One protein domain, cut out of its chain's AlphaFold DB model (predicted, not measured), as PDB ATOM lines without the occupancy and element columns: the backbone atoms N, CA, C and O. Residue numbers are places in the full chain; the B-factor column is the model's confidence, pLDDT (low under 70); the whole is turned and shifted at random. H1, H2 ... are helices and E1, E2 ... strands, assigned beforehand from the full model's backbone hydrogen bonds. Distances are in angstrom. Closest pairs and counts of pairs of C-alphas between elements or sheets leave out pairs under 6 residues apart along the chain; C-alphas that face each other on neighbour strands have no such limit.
ATOM      1  N   SER A 340     -11.021  -9.758  51.601       95.25
ATOM      2  CA  SER A 340     -10.506 -11.090  51.904       95.25
ATOM      3  C   SER A 340      -9.684 -11.609  50.734       95.25
ATOM      4  O   SER A 340      -9.908 -11.208  49.584       95.25
ATOM      5  N   HIS A 341      -8.751 -12.522  51.012       95.31
ATOM      6  CA  HIS A 341      -7.931 -13.151  49.968       95.31
ATOM      7  C   HIS A 341      -8.799 -13.742  48.841       95.31
ATOM      8  O   HIS A 341      -8.604 -13.404  47.676       95.31
ATOM      9  N   ALA A 342      -9.843 -14.498  49.199       92.62
ATOM     10  CA  ALA A 342     -10.750 -15.125  48.238       92.62
ATOM     11  C   ALA A 342     -11.548 -14.116  47.393       92.62
ATOM     12  O   ALA A 342     -11.766 -14.354  46.207       92.62
ATOM     13  N   ALA A 343     -11.994 -12.996  47.977       93.38
ATOM     14  CA  ALA A 343     -12.731 -11.973  47.232       93.38
ATOM     15  C   ALA A 343     -11.826 -11.260  46.217       93.38
ATOM     16  O   ALA A 343     -12.223 -11.063  45.066       93.38
ATOM     17  N   VAL A 344     -10.596 -10.923  46.621       95.94
ATOM     18  CA  VAL A 344      -9.602 -10.299  45.737       95.94
ATOM     19  C   VAL A 344      -9.190 -11.255  44.625       95.94
ATOM     20  O   VAL A 344      -9.195 -10.866  43.461       95.94
ATOM     21  N   GLU A 345      -8.889 -12.512  44.950       94.25
ATOM     22  CA  GLU A 345      -8.540 -13.522  43.954       94.25
ATOM     23  C   GLU A 345      -9.681 -13.715  42.938       94.25
ATOM     24  O   GLU A 345      -9.455 -13.619  41.731       94.25
ATOM     25  N   ALA A 346     -10.924 -13.886  43.405       92.38
ATOM     26  CA  ALA A 346     -12.095 -14.007  42.535       92.38
ATOM     27  C   ALA A 346     -12.321 -12.765  41.656       92.38
ATOM     28  O   ALA A 346     -12.654 -12.903  40.479       92.38
ATOM     29  N   THR A 347     -12.106 -11.564  42.198       95.69
ATOM     30  CA  THR A 347     -12.217 -10.310  41.438       95.69
ATOM     31  C   THR A 347     -11.177 -10.243  40.326       95.69
ATOM     32  O   THR A 347     -11.511  -9.902  39.194       95.69
ATOM     33  N   LEU A 348      -9.926 -10.609  40.611       95.62
ATOM     34  CA  LEU A 348      -8.843 -10.552  39.627       95.62
ATOM     35  C   LEU A 348      -8.973 -11.610  38.520       95.62
ATOM     36  O   LEU A 348      -8.427 -11.415  37.436       95.62
ATOM     37  N   TYR A 349      -9.732 -12.690  38.743       93.25
ATOM     38  CA  TYR A 349     -10.113 -13.633  37.682       93.25
ATOM     39  C   TYR A 349     -11.128 -13.062  36.678       93.25
ATOM     40  O   TYR A 349     -11.363 -13.685  35.636       93.25
ATOM     41  N   HIS A 350     -11.734 -11.902  36.954       92.38
ATOM     42  CA  HIS A 350     -12.611 -11.239  35.997       92.38
ATOM     43  C   HIS A 350     -11.851 -10.909  34.703       92.38
ATOM     44  O   HIS A 350     -10.781 -10.300  34.724       92.38
ATOM     45  N   GLN A 351     -12.407 -11.317  33.561       91.38
ATOM     46  CA  GLN A 351     -11.764 -11.102  32.269       91.38
ATOM     47  C   GLN A 351     -11.846  -9.634  31.862       91.38
ATOM     48  O   GLN A 351     -12.927  -9.098  31.629       91.38
ATOM     49  N   LEU A 352     -10.683  -9.005  31.722       92.75
ATOM     50  CA  LEU A 352     -10.590  -7.657  31.187       92.75
ATOM     51  C   LEU A 352     -10.718  -7.676  29.655       92.75
ATOM     52  O   LEU A 352     -10.121  -8.537  28.999       92.75
ATOM     53  N   PRO A 353     -11.440  -6.710  29.059       90.38
ATOM     54  CA  PRO A 353     -11.343  -6.416  27.637       90.38
ATOM     55  C   PRO A 353      -9.884  -6.273  27.188       90.38
ATOM     56  O   PRO A 353      -9.070  -5.657  27.874       90.38
ATOM     57  N   GLY A 354      -9.553  -6.820  26.015       88.00
ATOM     58  CA  GLY A 354      -8.170  -6.854  25.523       88.00
ATOM     59  C   GLY A 354      -7.561  -5.476  25.253       88.00
ATOM     60  O   GLY A 354      -6.348  -5.355  25.147       88.00
ATOM     61  N   ASP A 355      -8.376  -4.431  25.155       90.06
ATOM     62  CA  ASP A 355      -7.914  -3.061  24.990       90.06
ATOM     63  C   ASP A 355      -7.641  -2.348  26.320       90.06
ATOM     64  O   ASP A 355      -7.214  -1.205  26.289       90.06
ATOM     65  N   ILE A 356      -7.841  -2.966  27.486       94.38
ATOM     66  CA  ILE A 356      -7.577  -2.348  28.795       94.38
ATOM     67  C   ILE A 356      -6.143  -2.629  29.265       94.38
ATOM     68  O   ILE A 356      -5.643  -3.742  29.119       94.38
ATOM     69  N   ASP A 357      -5.495  -1.624  29.865       96.19
ATOM     70  CA  ASP A 357      -4.242  -1.820  30.603       96.19
ATOM     71  C   ASP A 357      -4.529  -2.516  31.939       96.19
ATOM     72  O   ASP A 357      -5.014  -1.915  32.903       96.19
ATOM     73  N   ALA A 358      -4.222  -3.809  31.998       96.12
ATOM     74  CA  ALA A 358      -4.468  -4.625  33.171       96.12
ATOM     75  C   ALA A 358      -3.576  -4.246  34.357       96.12
ATOM     76  O   ALA A 358      -3.993  -4.401  35.505       96.12
ATOM     77  N   ARG A 359      -2.363  -3.733  34.121       96.19
ATOM     78  CA  ARG A 359      -1.473  -3.303  35.207       96.19
ATOM     79  C   ARG A 359      -2.056  -2.079  35.899       96.19
ATOM     80  O   ARG A 359      -2.084  -2.035  37.130       96.19
ATOM     81  N   ARG A 360      -2.557  -1.123  35.114       97.50
ATOM     82  CA  ARG A 360      -3.289   0.040  35.624       97.50
ATOM     83  C   ARG A 360      -4.554  -0.378  36.372       97.50
ATOM     84  O   ARG A 360      -4.760   0.079  37.494       97.50
ATOM     85  N   ALA A 361      -5.333  -1.306  35.816       98.12
ATOM     86  CA  ALA A 361      -6.534  -1.821  36.470       98.12
ATOM     87  C   ALA A 361      -6.244  -2.458  37.839       98.12
ATOM     88  O   ALA A 361      -6.917  -2.140  38.820       98.12
ATOM     89  N   VAL A 362      -5.213  -3.306  37.941       98.12
ATOM     90  CA  VAL A 362      -4.803  -3.907  39.223       98.12
ATOM     91  C   VAL A 362      -4.337  -2.840  40.216       98.12
ATOM     92  O   VAL A 362      -4.723  -2.881  41.385       98.12
ATOM     93  N   ALA A 363      -3.536  -1.869  39.769       98.12
ATOM     94  CA  ALA A 363      -3.048  -0.794  40.629       98.12
ATOM     95  C   ALA A 363      -4.190   0.089  41.163       98.12
ATOM     96  O   ALA A 363      -4.216   0.392  42.357       98.12
ATOM     97  N   SER A 364      -5.149   0.457  40.309       98.25
ATOM     98  CA  SER A 364      -6.337   1.223  40.703       98.25
ATOM     99  C   SER A 364      -7.189   0.449  41.708       98.25
ATOM    100  O   SER A 364      -7.539   0.969  42.768       98.25
ATOM    101  N   TYR A 365      -7.446  -0.832  41.435       98.38
ATOM    102  CA  TYR A 365      -8.179  -1.705  42.346       98.38
ATOM    103  C   TYR A 365      -7.515  -1.798  43.721       98.38
ATOM    104  O   TYR A 365      -8.167  -1.589  44.745       98.38
ATOM    105  N   ALA A 366      -6.201  -2.038  43.754       98.25
ATOM    106  CA  ALA A 366      -5.436  -2.070  44.993       98.25
ATOM    107  C   ALA A 366      -5.544  -0.741  45.757       98.25
ATOM    108  O   ALA A 366      -5.766  -0.752  46.966       98.25
ATOM    109  N   ALA A 367      -5.469   0.400  45.064       98.06
ATOM    110  CA  ALA A 367      -5.622   1.716  45.678       98.06
ATOM    111  C   ALA A 367      -7.022   1.923  46.285       98.06
ATOM    112  O   ALA A 367      -7.125   2.324  47.445       98.06
ATOM    113  N   HIS A 368      -8.092   1.590  45.556       97.38
ATOM    114  CA  HIS A 368      -9.469   1.690  46.057       97.38
ATOM    115  C   HIS A 368      -9.725   0.778  47.262       97.38
ATOM    116  O   HIS A 368     -10.390   1.181  48.218       97.38
ATOM    117  N   ARG A 369      -9.154  -0.431  47.254       97.00
ATOM    118  CA  ARG A 369      -9.232  -1.399  48.361       97.00
ATOM    119  C   ARG A 369      -8.233  -1.132  49.489       97.00
ATOM    120  O   ARG A 369      -8.279  -1.828  50.499       97.00
ATOM    121  N   GLN A 370      -7.351  -0.142  49.330       96.88
ATOM    122  CA  GLN A 370      -6.263   0.190  50.259       96.88
ATOM    123  C   GLN A 370      -5.316  -0.995  50.530       96.88
ATOM    124  O   GLN A 370      -4.858  -1.214  51.653       96.88
ATOM    125  N   LEU A 371      -5.019  -1.766  49.486       97.44
ATOM    126  CA  LEU A 371      -4.149  -2.937  49.526       97.44
ATOM    127  C   LEU A 371      -2.742  -2.583  49.020       97.44
ATOM    128  O   LEU A 371      -2.613  -1.921  47.988       97.44
ATOM    129  N   PRO A 372      -1.668  -3.050  49.683       97.62
ATOM    130  CA  PRO A 372      -0.321  -2.942  49.137       97.62
ATOM    131  C   PRO A 372      -0.196  -3.718  47.821       97.62
ATOM    132  O   PRO A 372      -0.510  -4.909  47.780       97.62
ATOM    133  N   PHE A 373       0.308  -3.055  46.779       97.50
ATOM    134  CA  PHE A 373       0.633  -3.649  45.481       97.50
ATOM    135  C   PHE A 373       2.074  -3.304  45.097       97.50
ATOM    136  O   PHE A 373       2.431  -2.129  45.012       97.50
ATOM    137  N   ASP A 374       2.904  -4.322  44.874       94.94
ATOM    138  CA  ASP A 374       4.333  -4.169  44.551       94.94
ATOM    139  C   ASP A 374       4.643  -4.261  43.043       94.94
ATOM    140  O   ASP A 374       5.805  -4.228  42.636       94.94
ATOM    141  N   GLY A 375       3.605  -4.367  42.207       93.88
ATOM    142  CA  GLY A 375       3.717  -4.577  40.762       93.88
ATOM    143  C   GLY A 375       3.572  -6.037  40.320       93.88
ATOM    144  O   GLY A 375       3.415  -6.272  39.116       93.88
ATOM    145  N   TYR A 376       3.590  -6.986  41.261       94.50
ATOM    146  CA  TYR A 376       3.532  -8.432  41.013       94.50
ATOM    147  C   TYR A 376       2.561  -9.173  41.939       94.50
ATOM    148  O   TYR A 376       2.116 -10.265  41.594       94.50
ATOM    149  N   ALA A 377       2.211  -8.613  43.096       95.69
ATOM    150  CA  ALA A 377       1.256  -9.211  44.019       95.69
ATOM    151  C   ALA A 377       0.509  -8.162  44.851       95.69
ATOM    152  O   ALA A 377       1.070  -7.130  45.231       95.69
ATOM    153  N   LEU A 378      -0.753  -8.458  45.175       97.62
ATOM    154  CA  LEU A 378      -1.514  -7.724  46.189       97.62
ATOM    155  C   LEU A 378      -1.374  -8.434  47.535       97.62
ATOM    156  O   LEU A 378      -1.494  -9.658  47.599       97.62
ATOM    157  N   THR A 379      -1.153  -7.681  48.613       96.94
ATOM    158  CA  THR A 379      -1.123  -8.241  49.976       96.94
ATOM    159  C   THR A 379      -2.474  -8.059  50.660       96.94
ATOM    160  O   THR A 379      -2.887  -6.933  50.926       96.94
ATOM    161  N   VAL A 380      -3.143  -9.163  50.984       95.81
ATOM    162  CA  VAL A 380      -4.477  -9.206  51.599       95.81
ATOM    163  C   VAL A 380      -4.413 -10.124  52.809       95.81
ATOM    164  O   VAL A 380      -3.980 -11.265  52.688       95.81
ATOM    165  N   GLU A 381      -4.772  -9.628  53.996       93.62
ATOM    166  CA  GLU A 381      -4.739 -10.415  55.247       93.62
ATOM    167  C   GLU A 381      -3.367 -11.078  55.539       93.62
ATOM    168  O   GLU A 381      -3.276 -12.125  56.174       93.62
ATOM    169  N   GLY A 382      -2.271 -10.468  55.068       90.25
ATOM    170  CA  GLY A 382      -0.908 -11.008  55.196       90.25
ATOM    171  C   GLY A 382      -0.561 -12.124  54.200       90.25
ATOM    172  O   GLY A 382       0.549 -12.650  54.246       90.25
ATOM    173  N   GLN A 383      -1.475 -12.467  53.292       94.06
ATOM    174  CA  GLN A 383      -1.267 -13.387  52.176       94.06
ATOM    175  C   GLN A 383      -1.099 -12.617  50.864       94.06
ATOM    176  O   GLN A 383      -1.563 -11.487  50.729       94.06
ATOM    177  N   GLN A 384      -0.423 -13.229  49.893       95.69
ATOM    178  CA  GLN A 384      -0.230 -12.639  48.572       95.69
ATOM    179  C   GLN A 384      -1.206 -13.244  47.562       95.69
ATOM    180  O   GLN A 384      -1.417 -14.457  47.544       95.69
ATOM    181  N   VAL A 385      -1.767 -12.391  46.708       96.38
ATOM    182  CA  VAL A 385      -2.435 -12.781  45.461       96.38
ATOM    183  C   VAL A 385      -1.508 -12.374  44.320       96.38
ATOM    184  O   VAL A 385      -1.352 -11.181  44.046       96.38
ATOM    185  N   GLY A 386      -0.836 -13.352  43.712       95.50
ATOM    186  CA  GLY A 386       0.114 -13.115  42.627       95.50
ATOM    187  C   GLY A 386      -0.587 -12.731  41.326       95.50
ATOM    188  O   GLY A 386      -1.627 -13.291  40.985       95.50
ATOM    189  N   VAL A 387       0.003 -11.799  40.579       96.50
ATOM    190  CA  VAL A 387      -0.429 -11.397  39.237       96.50
ATOM    191  C   VAL A 387       0.758 -11.413  38.277       96.50
ATOM    192  O   VAL A 387       1.864 -10.987  38.603       96.50
ATOM    193  N   THR A 388       0.549 -11.928  37.069       95.62
ATOM    194  CA  THR A 388       1.563 -11.922  36.003       95.62
ATOM    195  C   THR A 388       1.034 -11.175  34.793       95.62
ATOM    196  O   THR A 388      -0.109 -11.388  34.392       95.62
ATOM    197  N   PHE A 389       1.882 -10.330  34.206       94.62
ATOM    198  CA  PHE A 389       1.543  -9.531  33.035       94.62
ATOM    199  C   PHE A 389       2.435  -9.879  31.841       94.62
ATOM    200  O   PHE A 389       3.638 -10.079  32.016       94.62
ATOM    201  N   ASP A 390       1.859  -9.859  30.642       91.44
ATOM    202  CA  ASP A 390       2.577  -9.772  29.368       91.44
ATOM    203  C   ASP A 390       2.217  -8.440  28.697       91.44
ATOM    204  O   ASP A 390       1.079  -8.223  28.275       91.44
ATOM    205  N   GLY A 391       3.164  -7.499  28.702       89.69
ATOM    206  CA  GLY A 391       2.885  -6.100  28.382       89.69
ATOM    207  C   GLY A 391       1.795  -5.518  29.292       89.69
ATOM    208  O   GLY A 391       1.984  -5.402  30.506       89.69
ATOM    209  N   GLU A 392       0.666  -5.158  28.683       90.00
ATOM    210  CA  GLU A 392      -0.525  -4.592  29.331       90.00
ATOM    211  C   GLU A 392      -1.596  -5.653  29.655       90.00
ATOM    212  O   GLU A 392      -2.645  -5.318  30.197       90.00
ATOM    213  N   HIS A 393      -1.361  -6.935  29.356       91.94
ATOM    214  CA  HIS A 393      -2.343  -8.005  29.557       91.94
ATOM    215  C   HIS A 393      -2.065  -8.814  30.827       91.94
ATOM    216  O   HIS A 393      -0.925  -9.189  31.088       91.94
ATOM    217  N   LEU A 394      -3.112  -9.142  31.592       92.25
ATOM    218  CA  LEU A 394      -3.035 -10.052  32.741       92.25
ATOM    219  C   LEU A 394      -3.116 -11.507  32.259       92.25
ATOM    220  O   LEU A 394      -4.107 -11.905  31.649       92.25
ATOM    221  N   THR A 395      -2.085 -12.304  32.536       91.50
ATOM    222  CA  THR A 395      -1.965 -13.685  32.031       91.50
ATOM    223  C   THR A 395      -2.158 -14.747  33.105       91.50
ATOM    224  O   THR A 395      -2.460 -15.897  32.784       91.50
ATOM    225  N   LYS A 396      -1.951 -14.401  34.379       90.50
ATOM    226  CA  LYS A 396      -2.122 -15.324  35.505       90.50
ATOM    227  C   LYS A 396      -2.503 -14.569  36.775       90.50
ATOM    228  O   LYS A 396      -1.922 -13.521  37.055       90.50
TER     229      LYS A 396
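What this domain is: This is residues 340 to 396 of the 398 residues of an uncharacterized protein of Corynebacterium glutamicum (UniProt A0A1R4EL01). Two helices pack on one face of a narrow antiparallel sheet, making two layers; its long strand E2 pairs with E1 over one part and E3 over another. The 57 printed residues include, in chain order, H1, H2, E1, E2 and E3, a mixed class. The strands form a meander, E1, E2, E3, each the antiparallel neighbour of the one before. The whole is compact, radius of gyration of the C-alphas 10.5 A, but elongated, spanning 31 by 18 by 18 A.

How they stand to each other: H1, residues 341 to 348, is on the sheet at a height of 8.7 A, its closest C-alphas to E2, residues 383 to 390, being Glu 345 and Val 385, 6.3 A apart. H2, residues 358 to 369, is close to H1 but not clearly touching; their closest C-alphas, Leu 348 and Val 362, are 7.8 A apart. In both helices every O i to N i+4 pair is within hydrogen-bond range. E1, residues 377 to 380, forms a hairpin with E2, with N 378 and O 385 3.0 A apart. E3, residues 393 to 396, forms another with E2, with N 390 and O 393 2.9 A apart.

Where its parts are: H1 begins at C-alpha 341 (-7.931, -13.151, 49.968). H2 measures 16.2 A and E2 23.4 A. E3 ends at C-alpha 396 (-2.122, -15.324, 35.505).

The domain as a whole: The printed part has no cut and no long link; no printed residue is under 70 in pLDDT.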